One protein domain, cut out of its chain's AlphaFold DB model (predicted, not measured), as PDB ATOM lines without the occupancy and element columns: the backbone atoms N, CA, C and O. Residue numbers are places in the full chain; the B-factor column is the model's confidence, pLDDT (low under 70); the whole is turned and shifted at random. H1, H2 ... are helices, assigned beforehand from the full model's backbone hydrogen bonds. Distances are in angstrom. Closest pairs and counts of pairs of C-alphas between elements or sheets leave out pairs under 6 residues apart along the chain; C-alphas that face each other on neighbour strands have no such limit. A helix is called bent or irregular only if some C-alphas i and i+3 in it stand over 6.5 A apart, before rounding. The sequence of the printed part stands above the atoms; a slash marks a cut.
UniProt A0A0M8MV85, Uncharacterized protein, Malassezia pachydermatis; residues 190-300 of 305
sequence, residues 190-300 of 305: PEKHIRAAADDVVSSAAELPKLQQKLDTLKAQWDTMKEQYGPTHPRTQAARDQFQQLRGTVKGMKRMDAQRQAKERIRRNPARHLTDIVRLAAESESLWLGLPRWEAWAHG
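What this domain is: This is residues 190 to 300 of the 305 residues of an uncharacterized protein of Malassezia pachydermatis (UniProt A0A0M8MV85). A long helical hairpin, H1 and H2a side by side, runs on through a bend in H2 into the arm H2b, where short H3 folds back along that arm as a second, small hairpin. Residues 190 to 200 of H1 stick out from this rod. The printed part has 111 residues with three named helices, H1, H2 and H3 in that order, and no named strand; the class is all helix. It is extended, with a radius of gyration of the C-alphas of 23.8 A and spans of 77 by 29 by 16 A.

How they stand to each other: H1, residues 190 to 229, touches H2a, residues 234 to 267; their closest C-alphas, those of Trp 222 and Ala 239, are 5.4 A apart. The two form a hairpin, opposite ways at a shallow tilt of 30 degrees. H2, residues 234 to 285, was assigned as one helix by its hydrogen bonds but is bent: C-alphas 267 and 270 are 6.6 A apart, and H2a and H2b, residues 270 to 285, stand at a shallow tilt of 32 degrees. H2b touches H3, residues 291 to 298, closest at the C-alphas of Ala 271 and Ala 298, 5.3 A apart; this hairpin runs opposite ways at a shallow tilt of 15 degrees. H1 is apart from H2b and H3. Every O i to N i+4 pair is within hydrogen-bond range in H2a, H2b and H3, and 33 of 36 are in H1.

Where its parts are: H1 begins at C-alpha 190 (-10.317, 9.203, -49.869) and is 57.5 A long. H2a is 49.7 A long and H2b 22.0 A. H3 ends at C-alpha 298 (-6.676, 10.362, -32.761).

The domain as a whole: The two C-alphas farthest apart, those of Tyr 229 and Glu 285, are 77.4 A apart. The printed part has no cut, and both links are tight. The pLDDT is under 70 at 26 residues, among them 190 to 204 and 285 to 290.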
ATOM      1  N   PRO A 190     -10.112  10.059 -51.041       56.16
ATOM      2  CA  PRO A 190     -10.317   9.203 -49.869       56.16
ATOM      3  C   PRO A 190     -11.535   9.622 -49.025       56.16
ATOM      4  O   PRO A 190     -12.193   8.779 -48.411       56.16
ATOM      5  N   GLU A 191     -11.895  10.907 -49.035       59.22
ATOM      6  CA  GLU A 191     -13.043  11.468 -48.322       59.22
ATOM      7  C   GLU A 191     -14.387  10.888 -48.773       59.22
ATOM      8  O   GLU A 191     -15.298  10.761 -47.954       59.22
ATOM      9  N   LYS A 192     -14.524  10.475 -50.040       60.50
ATOM     10  CA  LYS A 192     -15.768   9.875 -50.551       60.50
ATOM     11  C   LYS A 192     -16.028   8.508 -49.919       60.50
ATOM     12  O   LYS A 192     -17.163   8.201 -49.569       60.50
ATOM     13  N   HIS A 193     -14.973   7.720 -49.710       56.44
ATOM     14  CA  HIS A 193     -15.059   6.396 -49.081       56.44
ATOM     15  C   HIS A 193     -15.293   6.493 -47.572       56.44
ATOM     16  O   HIS A 193     -16.059   5.709 -47.016       56.44
ATOM     17  N   ILE A 194     -14.678   7.482 -46.915       58.53
ATOM     18  CA  ILE A 194     -14.899   7.752 -45.487       58.53
ATOM     19  C   ILE A 194     -16.338   8.227 -45.252       58.53
ATOM     20  O   ILE A 194     -16.980   7.742 -44.325       58.53
ATOM     21  N   ARG A 195     -16.867   9.116 -46.107       57.22
ATOM     22  CA  ARG A 195     -18.253   9.603 -46.017       57.22
ATOM     23  C   ARG A 195     -19.277   8.518 -46.323       57.22
ATOM     24  O   ARG A 195     -20.158   8.314 -45.508       57.22
ATOM     25  N   ALA A 196     -19.109   7.742 -47.394       57.38
ATOM     26  CA  ALA A 196     -20.021   6.636 -47.698       57.38
ATOM     27  C   ALA A 196     -20.070   5.600 -46.559       57.38
ATOM     28  O   ALA A 196     -21.140   5.176 -46.132       57.38
ATOM     29  N   ALA A 197     -18.908   5.250 -45.993       57.84
ATOM     30  CA  ALA A 197     -18.848   4.357 -44.842       57.84
ATOM     31  C   ALA A 197     -19.422   4.984 -43.560       57.84
ATOM     32  O   ALA A 197     -19.870   4.228 -42.697       57.84
ATOM     33  N   ALA A 198     -19.375   6.318 -43.419       59.53
ATOM     34  CA  ALA A 198     -19.965   7.088 -42.324       59.53
ATOM     35  C   ALA A 198     -21.499   7.153 -42.440       59.53
ATOM     36  O   ALA A 198     -22.201   6.879 -41.467       59.53
ATOM     37  N   ASP A 199     -22.011   7.428 -43.637       60.00
ATOM     38  CA  ASP A 199     -23.437   7.553 -43.947       60.00
ATOM     39  C   ASP A 199     -24.170   6.216 -43.774       60.00
ATOM     40  O   ASP A 199     -25.262   6.177 -43.201       60.00
ATOM     41  N   ASP A 200     -23.527   5.101 -44.136       62.31
ATOM     42  CA  ASP A 200     -24.035   3.755 -43.844       62.31
ATOM     43  C   ASP A 200     -24.128   3.483 -42.328       62.31
ATOM     44  O   ASP A 200     -25.023   2.766 -41.880       62.31
ATOM     45  N   VAL A 201     -23.239   4.065 -41.502       62.38
ATOM     46  CA  VAL A 201     -23.311   3.938 -40.022       62.38
ATOM     47  C   VAL A 201     -24.456   4.742 -39.468       62.38
ATOM     48  O   VAL A 201     -25.165   4.272 -38.585       62.38
ATOM     49  N   VAL A 202     -24.584   5.986 -39.926       63.50
ATOM     50  CA  VAL A 202     -25.599   6.904 -39.421       63.50
ATOM     51  C   VAL A 202     -26.975   6.350 -39.769       63.50
ATOM     52  O   VAL A 202     -27.857   6.328 -38.911       63.50
ATOM     53  N   SER A 203     -27.118   5.785 -40.969       65.75
ATOM     54  CA  SER A 203     -28.330   5.097 -41.406       65.75
ATOM     55  C   SER A 203     -28.616   3.854 -40.554       65.75
ATOM     56  O   SER A 203     -29.697   3.757 -39.973       65.75
ATOM     57  N   SER A 204     -27.644   2.952 -40.357       68.06
ATOM     58  CA  SER A 204     -27.866   1.732 -39.559       68.06
ATOM     59  C   SER A 204     -28.145   2.023 -38.076       68.06
ATOM     60  O   SER A 204     -28.999   1.382 -37.456       68.06
ATOM     61  N   ALA A 205     -27.460   3.014 -37.501       70.25
ATOM     62  CA  ALA A 205     -27.633   3.430 -36.112       70.25
ATOM     63  C   ALA A 205     -28.973   4.149 -35.880       70.25
ATOM     64  O   ALA A 205     -29.580   3.973 -34.823       70.25
ATOM     65  N   ALA A 206     -29.465   4.918 -36.857       78.25
ATOM     66  CA  ALA A 206     -30.770   5.578 -36.795       78.25
ATOM     67  C   ALA A 206     -31.950   4.616 -37.038       78.25
ATOM     68  O   ALA A 206     -33.070   4.873 -36.586       78.25
ATOM     69  N   GLU A 207     -31.725   3.501 -37.735       84.06
ATOM     70  CA  GLU A 207     -32.744   2.483 -38.006       84.06
ATOM     71  C   GLU A 207     -33.002   1.546 -36.823       84.06
ATOM     72  O   GLU A 207     -34.151   1.168 -36.575       84.06
ATOM     73  N   LEU A 208     -31.969   1.216 -36.043       85.50
ATOM     74  CA  LEU A 208     -32.092   0.375 -34.850       85.50
ATOM     75  C   LEU A 208     -33.195   0.804 -33.862       85.50
ATOM     76  O   LEU A 208     -33.997  -0.056 -33.493       85.50
ATOM     77  N   PRO A 209     -33.290   2.074 -33.417       88.31
ATOM     78  CA  PRO A 209     -34.338   2.487 -32.483       88.31
ATOM     79  C   PRO A 209     -35.737   2.401 -33.106       88.31
ATOM     80  O   PRO A 209     -36.683   2.010 -32.425       88.31
ATOM     81  N   LYS A 210     -35.875   2.680 -34.409       90.12
ATOM     82  CA  LYS A 210     -37.154   2.548 -35.129       90.12
ATOM     83  C   LYS A 210     -37.602   1.087 -35.197       90.12
ATOM     84  O   LYS A 210     -38.778   0.786 -35.008       90.12
ATOM     85  N   LEU A 211     -36.672   0.166 -35.449       88.75
ATOM     86  CA  LEU A 211     -36.944  -1.273 -35.432       88.75
ATOM     87  C   LEU A 211     -37.246  -1.778 -34.019       88.75
ATOM     88  O   LEU A 211     -38.117  -2.624 -33.854       88.75
ATOM     89  N   GLN A 212     -36.583  -1.229 -32.999       91.31
ATOM     90  CA  GLN A 212     -36.863  -1.533 -31.596       91.31
ATOM     91  C   GLN A 212     -38.304  -1.141 -31.224       91.31
ATOM     92  O   GLN A 212     -39.036  -1.970 -30.695       91.31
ATOM     93  N   GLN A 213     -38.752   0.060 -31.608       93.25
ATOM     94  CA  GLN A 213     -40.139   0.499 -31.407       93.25
ATOM     95  C   GLN A 213     -41.145  -0.406 -32.130       93.25
ATOM     96  O   GLN A 213     -42.149  -0.802 -31.542       93.25
ATOM     97  N   LYS A 214     -40.867  -0.793 -33.383       92.12
ATOM     98  CA  LYS A 214     -41.709  -1.747 -34.130       92.12
ATOM     99  C   LYS A 214     -41.763  -3.131 -33.475       92.12
ATOM    100  O   LYS A 214     -42.772  -3.822 -33.573       92.12
ATOM    101  N   LEU A 215     -40.682  -3.557 -32.826       93.56
ATOM    102  CA  LEU A 215     -40.637  -4.817 -32.086       93.56
ATOM    103  C   LEU A 215     -41.556  -4.762 -30.864       93.56
ATOM    104  O   LEU A 215     -42.280  -5.722 -30.606       93.56
ATOM    105  N   ASP A 216     -41.547  -3.640 -30.146       93.75
ATOM    106  CA  ASP A 216     -42.384  -3.436 -28.966       93.75
ATOM    107  C   ASP A 216     -43.874  -3.349 -29.343       93.75
ATOM    108  O   ASP A 216     -44.710  -3.970 -28.683       93.75
ATOM    109  N   THR A 217     -44.217  -2.683 -30.454       94.44
ATOM    110  CA  THR A 217     -45.604  -2.649 -30.953       94.44
ATOM    111  C   THR A 217     -46.087  -4.021 -31.417       94.44
ATOM    112  O   THR A 217     -47.197  -4.420 -31.069       94.44
ATOM    113  N   LEU A 218     -45.263  -4.778 -32.150       92.06
ATOM    114  CA  LEU A 218     -45.598  -6.143 -32.574       92.06
ATOM    115  C   LEU A 218     -45.763  -7.091 -31.386       92.06
ATOM    116  O   LEU A 218     -46.619  -7.972 -31.415       92.06
ATOM    117  N   LYS A 219     -44.973  -6.901 -30.325       93.69
ATOM    118  CA  LYS A 219     -45.127  -7.665 -29.087       93.69
ATOM    119  C   LYS A 219     -46.480  -7.388 -28.435       93.69
ATOM    120  O   LYS A 219     -47.202  -8.334 -28.144       93.69
ATOM    121  N   ALA A 220     -46.850  -6.114 -28.294       93.81
ATOM    122  CA  ALA A 220     -48.149  -5.728 -27.747       93.81
ATOM    123  C   ALA A 220     -49.316  -6.263 -28.597       93.81
ATOM    124  O   ALA A 220     -50.298  -6.756 -28.052       93.81
ATOM    125  N   GLN A 221     -49.200  -6.230 -29.929       92.12
ATOM    126  CA  GLN A 221     -50.198  -6.805 -30.843       92.12
ATOM    127  C   GLN A 221     -50.313  -8.327 -30.716       92.12
ATOM    128  O   GLN A 221     -51.404  -8.882 -30.823       92.12
ATOM    129  N   TRP A 222     -49.195  -9.021 -30.505       92.12
ATOM    130  CA  TRP A 222     -49.216 -10.460 -30.268       92.12
ATOM    131  C   TRP A 222     -49.882 -10.796 -28.931       92.12
ATOM    132  O   TRP A 222     -50.712 -11.704 -28.896       92.12
ATOM    133  N   ASP A 223     -49.565 -10.054 -27.869       93.06
ATOM    134  CA  ASP A 223     -50.150 -10.251 -26.540       93.06
ATOM    135  C   ASP A 223     -51.675 -10.017 -26.564       93.06
ATOM    136  O   ASP A 223     -52.428 -10.881 -26.114       93.06
ATOM    137  N   THR A 224     -52.158  -8.947 -27.212       93.75
ATOM    138  CA  THR A 224     -53.607  -8.686 -27.350       93.75
ATOM    139  C   THR A 224     -54.321  -9.736 -28.198       93.75
ATOM    140  O   THR A 224     -55.382 -10.230 -27.818       93.75
ATOM    141  N   MET A 225     -53.743 -10.137 -29.334       91.00
ATOM    142  CA  MET A 225     -54.320 -11.192 -30.171       91.00
ATOM    143  C   MET A 225     -54.369 -12.528 -29.416       91.00
ATOM    144  O   MET A 225     -55.317 -13.296 -29.580       91.00
ATOM    145  N   LYS A 226     -53.349 -12.820 -28.598       93.38
ATOM    146  CA  LYS A 226     -53.256 -14.043 -27.792       93.38
ATOM    147  C   LYS A 226     -54.347 -14.090 -26.725       93.38
ATOM    148  O   LYS A 226     -54.890 -15.169 -26.499       93.38
ATOM    149  N   GLU A 227     -54.678 -12.954 -26.117       92.69
ATOM    150  CA  GLU A 227     -55.795 -12.823 -25.175       92.69
ATOM    151  C   GLU A 227     -57.161 -12.960 -25.866       92.69
ATOM    152  O   GLU A 227     -58.042 -13.631 -25.339       92.69
ATOM    153  N   GLN A 228     -57.331 -12.388 -27.065       92.88
ATOM    154  CA  GLN A 228     -58.614 -12.389 -27.786       92.88
ATOM    155  C   GLN A 228     -58.962 -13.725 -28.455       92.88
ATOM    156  O   GLN A 228     -60.108 -14.163 -28.403       92.88
ATOM    157  N   TYR A 229     -57.995 -14.357 -29.125       89.69
ATOM    158  CA  TYR A 229     -58.240 -15.524 -29.985       89.69
ATOM    159  C   TYR A 229     -57.573 -16.811 -29.480       89.69
ATOM    160  O   TYR A 229     -57.781 -17.881 -30.050       89.69
ATOM    161  N   GLY A 230     -56.756 -16.724 -28.430       89.56
ATOM    162  CA  GLY A 230     -55.991 -17.849 -27.904       89.56
ATOM    163  C   GLY A 230     -54.696 -18.151 -28.680       89.56
ATOM    164  O   GLY A 230     -54.451 -17.650 -29.782       89.56
ATOM    165  N   PRO A 231     -53.813 -18.992 -28.114       85.81
ATOM    166  CA  PRO A 231     -52.450 -19.195 -28.616       85.81
ATOM    167  C   PRO A 231     -52.352 -20.002 -29.923       85.81
ATOM    168  O   PRO A 231     -51.300 -19.988 -30.563       85.81
ATOM    169  N   THR A 232     -53.404 -20.724 -30.310       89.25
ATOM    170  CA  THR A 232     -53.421 -21.635 -31.469       89.25
ATOM    171  C   THR A 232     -54.106 -21.053 -32.704       89.25
ATOM    172  O   THR A 232     -54.081 -21.680 -33.760       89.25
ATOM    173  N   HIS A 233     -54.697 -19.862 -32.605       92.50
ATOM    174  CA  HIS A 233     -55.410 -19.233 -33.711       92.50
ATOM    175  C   HIS A 233     -54.445 -18.763 -34.827       92.50
ATOM    176  O   HIS A 233     -53.367 -18.240 -34.544       92.50
ATOM    177  N   PRO A 234     -54.801 -18.869 -36.120       91.88
ATOM    178  CA  PRO A 234     -53.900 -18.498 -37.221       91.88
ATOM    179  C   PRO A 234     -53.437 -17.033 -37.166       91.88
ATOM    180  O   PRO A 234     -52.288 -16.729 -37.478       91.88
ATOM    181  N   ARG A 235     -54.295 -16.108 -36.706       86.75
ATOM    182  CA  ARG A 235     -53.920 -14.687 -36.546       86.75
ATOM    183  C   ARG A 235     -52.888 -14.457 -35.438       86.75
ATOM    184  O   ARG A 235     -52.034 -13.587 -35.587       86.75
ATOM    185  N   THR A 236     -52.932 -15.233 -34.352       89.00
ATOM    186  CA  THR A 236     -51.951 -15.120 -33.261       89.00
ATOM    187  C   THR A 236     -50.614 -15.728 -33.648       89.00
ATOM    188  O   THR A 236     -49.571 -15.180 -33.293       89.00
ATOM    189  N   GLN A 237     -50.635 -16.807 -34.432       90.94
ATOM    190  CA  GLN A 237     -49.433 -17.394 -35.024       90.94
ATOM    191  C   GLN A 237     -48.767 -16.436 -36.020       90.94
ATOM    192  O   GLN A 237     -47.576 -16.170 -35.890       90.94
ATOM    193  N   ALA A 238     -49.533 -15.812 -36.921       90.19
ATOM    194  CA  ALA A 238     -48.992 -14.837 -37.869       90.19
ATOM    195  C   ALA A 238     -48.316 -13.637 -37.172       90.19
ATOM    196  O   ALA A 238     -47.210 -13.244 -37.544       90.19
ATOM    197  N   ALA A 239     -48.939 -13.085 -36.122       88.44
ATOM    198  CA  ALA A 239     -48.352 -12.001 -35.329       88.44
ATOM    199  C   ALA A 239     -47.067 -12.442 -34.598       88.44
ATOM    200  O   ALA A 239     -46.073 -11.710 -34.559       88.44
ATOM    201  N   ARG A 240     -47.051 -13.670 -34.062       90.62
ATOM    202  CA  ARG A 240     -45.870 -14.269 -33.426       90.62
ATOM    203  C   ARG A 240     -44.714 -14.431 -34.412       90.62
ATOM    204  O   ARG A 240     -43.578 -14.125 -34.051       90.62
ATOM    205  N   ASP A 241     -44.983 -14.895 -35.625       91.44
ATOM    206  CA  ASP A 241     -43.952 -15.121 -36.641       91.44
ATOM    207  C   ASP A 241     -43.319 -13.800 -37.088       91.44
ATOM    208  O   ASP A 241     -42.092 -13.689 -37.137       91.44
ATOM    209  N   GLN A 242     -44.130 -12.758 -37.299       89.38
ATOM    210  CA  GLN A 242     -43.641 -11.407 -37.595       89.38
ATOM    211  C   GLN A 242     -42.758 -10.858 -36.465       89.38
ATOM    212  O   GLN A 242     -41.670 -10.331 -36.717       89.38
ATOM    213  N   PHE A 243     -43.175 -11.042 -35.209       92.25
ATOM    214  CA  PHE A 243     -42.372 -10.668 -34.047       92.25
ATOM    215  C   PHE A 243     -41.040 -11.436 -33.992       92.25
ATOM    216  O   PHE A 243     -39.988 -10.847 -33.736       92.25
ATOM    217  N   GLN A 244     -41.050 -12.747 -34.250       91.19
ATOM    218  CA  GLN A 244     -39.836 -13.567 -34.233       91.19
ATOM    219  C   GLN A 244     -38.852 -13.182 -35.339       91.19
ATOM    220  O   GLN A 244     -37.652 -13.078 -35.068       91.19
ATOM    221  N   GLN A 245     -39.347 -12.925 -36.550       89.69
ATOM    222  CA  GLN A 245     -38.530 -12.466 -37.671       89.69
ATOM    223  C   GLN A 245     -37.849 -11.135 -37.339       89.69
ATOM    224  O   GLN A 245     -36.623 -11.027 -37.426       89.69
ATOM    225  N   LEU A 246     -38.617 -10.148 -36.865       90.62
ATOM    226  CA  LEU A 246     -38.088  -8.821 -36.547       90.62
ATOM    227  C   LEU A 246     -37.159  -8.839 -35.319       90.62
ATOM    228  O   LEU A 246     -36.154  -8.134 -35.263       90.62
ATOM    229  N   ARG A 247     -37.406  -9.723 -34.348       91.31
ATOM    230  CA  ARG A 247     -36.464  -9.968 -33.245       91.31
ATOM    231  C   ARG A 247     -35.138 -10.544 -33.740       91.31
ATOM    232  O   ARG A 247     -34.082 -10.173 -33.221       91.31
ATOM    233  N   GLY A 248     -35.186 -11.448 -34.717       85.88
ATOM    234  CA  GLY A 248     -34.004 -12.015 -35.360       85.88
ATOM    235  C   GLY A 248     -33.152 -10.944 -36.038       85.88
ATOM    236  O   GLY A 248     -31.947 -10.878 -35.785       85.88
ATOM    237  N   THR A 249     -33.781 -10.059 -36.818       86.81
ATOM    238  CA  THR A 249     -33.083  -8.967 -37.516       86.81
ATOM    239  C   THR A 249     -32.460  -7.972 -36.541       86.81
ATOM    240  O   THR A 249     -31.262  -7.706 -36.636       86.81
ATOM    241  N   VAL A 250     -33.201  -7.516 -35.524       89.31
ATOM    242  CA  VAL A 250     -32.683  -6.598 -34.492       89.31
ATOM    243  C   VAL A 250     -31.509  -7.216 -33.730       89.31
ATOM    244  O   VAL A 250     -30.501  -6.551 -33.481       89.31
ATOM    245  N   LYS A 251     -31.586  -8.506 -33.373       89.25
ATOM    246  CA  LYS A 251     -30.474  -9.210 -32.712       89.25
ATOM    247  C   LYS A 251     -29.247  -9.309 -33.625       89.25
ATOM    248  O   LYS A 251     -28.125  -9.150 -33.143       89.25
ATOM    249  N   GLY A 252     -29.457  -9.558 -34.918       83.12
ATOM    250  CA  GLY A 252     -28.407  -9.564 -35.935       83.12
ATOM    251  C   GLY A 252     -27.705  -8.211 -36.047       83.12
ATOM    252  O   GLY A 252     -26.484  -8.153 -35.904       83.12
ATOM    253  N   MET A 253     -28.474  -7.129 -36.194       82.56
ATOM    254  CA  MET A 253     -27.947  -5.761 -36.274       82.56
ATOM    255  C   MET A 253     -27.162  -5.376 -35.015       82.56
ATOM    256  O   MET A 253     -26.016  -4.949 -35.120       82.56
ATOM    257  N   LYS A 254     -27.694  -5.651 -33.814       85.56
ATOM    258  CA  LYS A 254     -26.968  -5.402 -32.552       85.56
ATOM    259  C   LYS A 254     -25.638  -6.151 -32.475       85.56
ATOM    260  O   LYS A 254     -24.652  -5.617 -31.973       85.56
ATOM    261  N   ARG A 255     -25.593  -7.396 -32.963       83.62
ATOM    262  CA  ARG A 255     -24.354  -8.185 -33.000       83.62
ATOM    263  C   ARG A 255     -23.346  -7.595 -33.987       83.62
ATOM    264  O   ARG A 255     -22.161  -7.543 -33.662       83.62
ATOM    265  N   MET A 256     -23.804  -7.159 -35.159       77.81
ATOM    266  CA  MET A 256     -22.954  -6.489 -36.145       77.81
ATOM    267  C   MET A 256     -22.386  -5.178 -35.600       77.81
ATOM    268  O   MET A 256     -21.182  -4.958 -35.712       77.81
ATOM    269  N   ASP A 257     -23.205  -4.366 -34.935       80.69
ATOM    270  CA  ASP A 257     -22.758  -3.116 -34.324       80.69
ATOM    271  C   ASP A 257     -21.768  -3.347 -33.187       80.69
ATOM    272  O   ASP A 257     -20.733  -2.686 -33.131       80.69
ATOM    273  N   ALA A 258     -22.008  -4.337 -32.324       79.25
ATOM    274  CA  ALA A 258     -21.049  -4.713 -31.288       79.25
ATOM    275  C   ALA A 258     -19.707  -5.159 -31.894       79.25
ATOM    276  O   ALA A 258     -18.641  -4.733 -31.444       79.25
ATOM    277  N   GLN A 259     -19.740  -5.970 -32.957       76.94
ATOM    278  CA  GLN A 259     -18.533  -6.398 -33.665       76.94
ATOM    279  C   GLN A 259     -17.817  -5.218 -34.336       76.94
ATOM    280  O   GLN A 259     -16.586  -5.159 -34.350       76.94
ATOM    281  N   ARG A 260     -18.573  -4.265 -34.882       76.12
ATOM    282  CA  ARG A 260     -18.043  -3.037 -35.473       76.12
ATOM    283  C   ARG A 260     -17.363  -2.166 -34.421       76.12
ATOM    284  O   ARG A 260     -16.216  -1.778 -34.614       76.12
ATOM    285  N   GLN A 261     -18.027  -1.917 -33.296       77.94
ATOM    286  CA  GLN A 261     -17.463  -1.166 -32.176       77.94
ATOM    287  C   GLN A 261     -16.201  -1.839 -31.629       77.94
ATOM    288  O   GLN A 261     -15.233  -1.148 -31.328       77.94
ATOM    289  N   ALA A 262     -16.163  -3.172 -31.552       71.06
ATOM    290  CA  ALA A 262     -14.961  -3.905 -31.160       71.06
ATOM    291  C   ALA A 262     -13.795  -3.669 -32.140       71.06
ATOM    292  O   ALA A 262     -12.685  -3.357 -31.711       71.06
ATOM    293  N   LYS A 263     -14.047  -3.728 -33.456       72.12
ATOM    294  CA  LYS A 263     -13.033  -3.417 -34.480       72.12
ATOM    295  C   LYS A 263     -12.540  -1.973 -34.385       72.12
ATOM    296  O   LYS A 263     -11.337  -1.734 -34.459       72.12
ATOM    297  N   GLU A 264     -13.448  -1.020 -34.192       71.19
ATOM    298  CA  GLU A 264     -13.094   0.394 -34.042       71.19
ATOM    299  C   GLU A 264     -12.311   0.664 -32.752       71.19
ATOM    300  O   GLU A 264     -11.359   1.440 -32.767       71.19
ATOM    301  N   ARG A 265     -12.620  -0.027 -31.649       71.19
ATOM    302  CA  ARG A 265     -11.815   0.035 -30.416       71.19
ATOM    303  C   ARG A 265     -10.380  -0.426 -30.661       71.19
ATOM    304  O   ARG A 265      -9.449   0.285 -30.297       71.19
ATOM    305  N   ILE A 266     -10.199  -1.564 -31.334       69.88
ATOM    306  CA  ILE A 266      -8.866  -2.090 -31.668       69.88
ATOM    307  C   ILE A 266      -8.092  -1.101 -32.552       69.88
ATOM    308  O   ILE A 266      -6.896  -0.922 -32.353       69.88
ATOM    309  N   ARG A 267      -8.766  -0.424 -33.490       68.25
ATOM    310  CA  ARG A 267      -8.147   0.594 -34.355       68.25
ATOM    311  C   ARG A 267      -7.787   1.885 -33.617       68.25
ATOM    312  O   ARG A 267      -6.729   2.446 -33.878       68.25
ATOM    313  N   ARG A 268      -8.643   2.357 -32.706       68.69
ATOM    314  CA  ARG A 268      -8.458   3.631 -31.986       68.69
ATOM    315  C   ARG A 268      -7.466   3.544 -30.831       68.69
ATOM    316  O   ARG A 268      -6.811   4.536 -30.534       68.69
ATOM    317  N   ASN A 269      -7.335   2.383 -30.189       71.69
ATOM    318  CA  ASN A 269      -6.405   2.183 -29.076       71.69
ATOM    319  C   ASN A 269      -4.950   2.579 -29.395       71.69
ATOM    320  O   ASN A 269      -4.403   3.369 -28.626       71.69
ATOM    321  N   PRO A 270      -4.318   2.109 -30.490       71.00
ATOM    322  CA  PRO A 270      -2.944   2.493 -30.803       71.00
ATOM    323  C   PRO A 270      -2.819   3.984 -31.120       71.00
ATOM    324  O   PRO A 270      -1.841   4.596 -30.706       71.00
ATOM    325  N   ALA A 271      -3.811   4.577 -31.795       71.19
ATOM    326  CA  ALA A 271      -3.805   6.006 -32.089       71.19
ATOM    327  C   ALA A 271      -3.808   6.841 -30.804       71.19
ATOM    328  O   ALA A 271      -2.948   7.696 -30.636       71.19
ATOM    329  N   ARG A 272      -4.692   6.514 -29.852       72.69
ATOM    330  CA  ARG A 272      -4.743   7.182 -28.543       72.69
ATOM    331  C   ARG A 272      -3.433   7.058 -27.769       72.69
ATOM    332  O   ARG A 272      -2.901   8.067 -27.334       72.69
ATOM    333  N   HIS A 273      -2.886   5.847 -27.665       74.56
ATOM    334  CA  HIS A 273      -1.641   5.625 -26.925       74.56
ATOM    335  C   HIS A 273      -0.462   6.381 -27.537       74.56
ATOM    336  O   HIS A 273       0.359   6.931 -26.811       74.56
ATOM    337  N   LEU A 274      -0.367   6.425 -28.869       72.69
ATOM    338  CA  LEU A 274       0.683   7.184 -29.543       72.69
ATOM    339  C   LEU A 274       0.532   8.685 -29.300       72.69
ATOM    340  O   LEU A 274       1.528   9.342 -29.015       72.69
ATOM    341  N   THR A 275      -0.690   9.215 -29.342       77.94
ATOM    342  CA  THR A 275      -0.950  10.620 -29.014       77.94
ATOM    343  C   THR A 275      -0.590  10.939 -27.565       77.94
ATOM    344  O   THR A 275       0.067  11.947 -27.327       77.94
ATOM    345  N   ASP A 276      -0.927  10.068 -26.612       77.44
ATOM    346  CA  ASP A 276      -0.579  10.254 -25.197       77.44
ATOM    347  C   ASP A 276       0.943  10.238 -24.981       77.44
ATOM    348  O   ASP A 276       1.480  11.098 -24.288       77.44
ATOM    349  N   ILE A 277       1.665   9.313 -25.626       78.94
ATOM    350  CA  ILE A 277       3.136   9.256 -25.571       78.94
ATOM    351  C   ILE A 277       3.753  10.528 -26.160       78.94
ATOM    352  O   ILE A 277       4.664  11.102 -25.569       78.94
ATOM    353  N   VAL A 278       3.266  10.972 -27.323       74.69
ATOM    354  CA  VAL A 278       3.761  12.184 -27.989       74.69
ATOM    355  C   VAL A 278       3.483  13.423 -27.143       74.69
ATOM    356  O   VAL A 278       4.348  14.290 -27.045       74.69
ATOM    357  N   ARG A 279       2.313  13.494 -26.500       80.25
ATOM    358  CA  ARG A 279       1.952  14.576 -25.581       80.25
ATOM    359  C   ARG A 279       2.891  14.620 -24.383       80.25
ATOM    360  O   ARG A 279       3.499  15.655 -24.138       80.25
ATOM    361  N   LEU A 280       3.079  13.488 -23.704       78.31
ATOM    362  CA  LEU A 280       3.979  13.393 -22.553       78.31
ATOM    363  C   LEU A 280       5.420  13.771 -22.920       78.31
ATOM    364  O   LEU A 280       6.063  14.499 -22.174       78.31
ATOM    365  N   ALA A 281       5.912  13.334 -24.083       72.25
ATOM    366  CA  ALA A 281       7.250  13.683 -24.561       72.25
ATOM    367  C   ALA A 281       7.391  15.178 -24.906       72.25
ATOM    368  O   ALA A 281       8.434  15.783 -24.643       72.25
ATOM    369  N   ALA A 282       6.349  15.787 -25.480       73.06
ATOM    370  CA  ALA A 282       6.325  17.220 -25.763       73.06
ATOM    371  C   ALA A 282       6.332  18.054 -24.472       73.06
ATOM    372  O   ALA A 282       7.025  19.067 -24.406       73.06
ATOM    373  N   GLU A 283       5.607  17.605 -23.445       79.62
ATOM    374  CA  GLU A 283       5.551  18.252 -22.130       79.62
ATOM    375  C   GLU A 283       6.854  18.083 -21.331       79.62
ATOM    376  O   GLU A 283       7.287  19.027 -20.673       79.62
ATOM    377  N   SER A 284       7.504  16.912 -21.391       77.62
ATOM    378  CA  SER A 284       8.689  16.618 -20.574       77.62
ATOM    379  C   SER A 284      10.005  17.126 -21.161       77.62
ATOM    380  O   SER A 284      10.878  17.563 -20.418       77.62
ATOM    381  N   GLU A 285      10.181  17.033 -22.482       69.12
ATOM    382  CA  GLU A 285      11.461  17.323 -23.149       69.12
ATOM    383  C   GLU A 285      11.381  18.555 -24.062       69.12
ATOM    384  O   GLU A 285      12.347  18.878 -24.754       69.12
ATOM    385  N   SER A 286      10.246  19.273 -24.081       66.31
ATOM    386  CA  SER A 286       9.976  20.385 -25.014       66.31
ATOM    387  C   SER A 286      10.210  20.005 -26.487       66.31
ATOM    388  O   SER A 286      10.544  20.838 -27.330       66.31
ATOM    389  N   LEU A 287      10.039  18.718 -26.813       59.84
ATOM    390  CA  LEU A 287      10.241  18.188 -28.156       59.84
ATOM    391  C   LEU A 287       9.007  18.429 -29.022       59.84
ATOM    392  O   LEU A 287       7.910  17.938 -28.749       59.84
ATOM    393  N   TRP A 288       9.196  19.139 -30.132       61.19
ATOM    394  CA  TRP A 288       8.127  19.405 -31.088       61.19
ATOM    395  C   TRP A 288       7.937  18.215 -32.041       61.19
ATOM    396  O   TRP A 288       8.434  18.185 -33.163       61.19
ATOM    397  N   LEU A 289       7.210  17.198 -31.574       69.44
ATOM    398  CA  LEU A 289       6.921  15.963 -32.323       69.44
ATOM    399  C   LEU A 289       5.651  16.052 -33.191       69.44
ATOM    400  O   LEU A 289       5.107  15.035 -33.626       69.44
ATOM    401  N   GLY A 290       5.164  17.272 -33.439       68.81
ATOM    402  CA  GLY A 290       3.940  17.503 -34.201       68.81
ATOM    403  C   GLY A 290       2.695  16.996 -33.475       68.81
ATOM    404  O   GLY A 290       1.856  16.351 -34.096       68.81
ATOM    405  N   LEU A 291       2.562  17.281 -32.174       71.44
ATOM    406  CA  LEU A 291       1.393  16.922 -31.359       71.44
ATOM    407  C   LEU A 291       0.041  17.217 -32.049       71.44
ATOM    408  O   LEU A 291      -0.785  16.302 -32.077       71.44
ATOM    409  N   PRO A 292      -0.169  18.378 -32.713       75.38
ATOM    410  CA  PRO A 292      -1.427  18.649 -33.418       75.38
ATOM    411  C   PRO A 292      -1.761  17.604 -34.492       75.38
ATOM    412  O   PRO A 292      -2.923  17.277 -34.711       75.38
ATOM    413  N   ARG A 293      -0.740  17.022 -35.136       69.94
ATOM    414  CA  ARG A 293      -0.896  15.977 -36.157       69.94
ATOM    415  C   ARG A 293      -1.389  14.667 -35.534       69.94
ATOM    416  O   ARG A 293      -2.300  14.035 -36.060       69.94
ATOM    417  N   TRP A 294      -0.814  14.263 -34.406       70.75
ATOM    418  CA  TRP A 294      -1.225  13.046 -33.692       70.75
ATOM    419  C   TRP A 294      -2.586  13.201 -33.016       70.75
ATOM    420  O   TRP A 294      -3.349  12.238 -32.935       70.75
ATOM    421  N   GLU A 295      -2.925  14.408 -32.573       76.69
ATOM    422  CA  GLU A 295      -4.263  14.725 -32.083       76.69
ATOM    423  C   GLU A 295      -5.289  14.638 -33.212       76.69
ATOM    424  O   GLU A 295      -6.263  13.904 -33.066       76.69
ATOM    425  N   ALA A 296      -5.047  15.266 -34.367       71.38
ATOM    426  CA  ALA A 296      -5.911  15.141 -35.546       71.38
ATOM    427  C   ALA A 296      -6.159  13.665 -35.919       71.38
ATOM    428  O   ALA A 296      -7.297  13.224 -36.095       71.38
ATOM    429  N   TRP A 297      -5.106  12.844 -35.915       72.44
ATOM    430  CA  TRP A 297      -5.235  11.410 -36.174       72.44
ATOM    431  C   TRP A 297      -6.058  10.657 -35.123       72.44
ATOM    432  O   TRP A 297      -6.882   9.809 -35.476       72.44
ATOM    433  N   ALA A 298      -5.884  10.964 -33.834       70.94
ATOM    434  CA  ALA A 298      -6.676  10.362 -32.761       70.94
ATOM    435  C   ALA A 298      -8.166  10.733 -32.840       70.94
ATOM    436  O   ALA A 298      -9.019   9.926 -32.451       70.94
ATOM    437  N   HIS A 299      -8.487  11.908 -33.389       73.25
ATOM    438  CA  HIS A 299      -9.856  12.327 -33.702       73.25
ATOM    439  C   HIS A 299     -10.419  11.658 -34.968       73.25
ATOM    440  O   HIS A 299     -11.618  11.751 -35.233       73.25
ATOM    441  N   GLY A 300      -9.596  10.906 -35.707       68.12
ATOM    442  CA  GLY A 300      -9.982  10.253 -36.956       68.12
ATOM    443  C   GLY A 300      -9.959  11.193 -38.160       68.12
ATOM    444  O   GLY A 300     -10.561  10.874 -39.185       68.12
TER     445      GLY A 300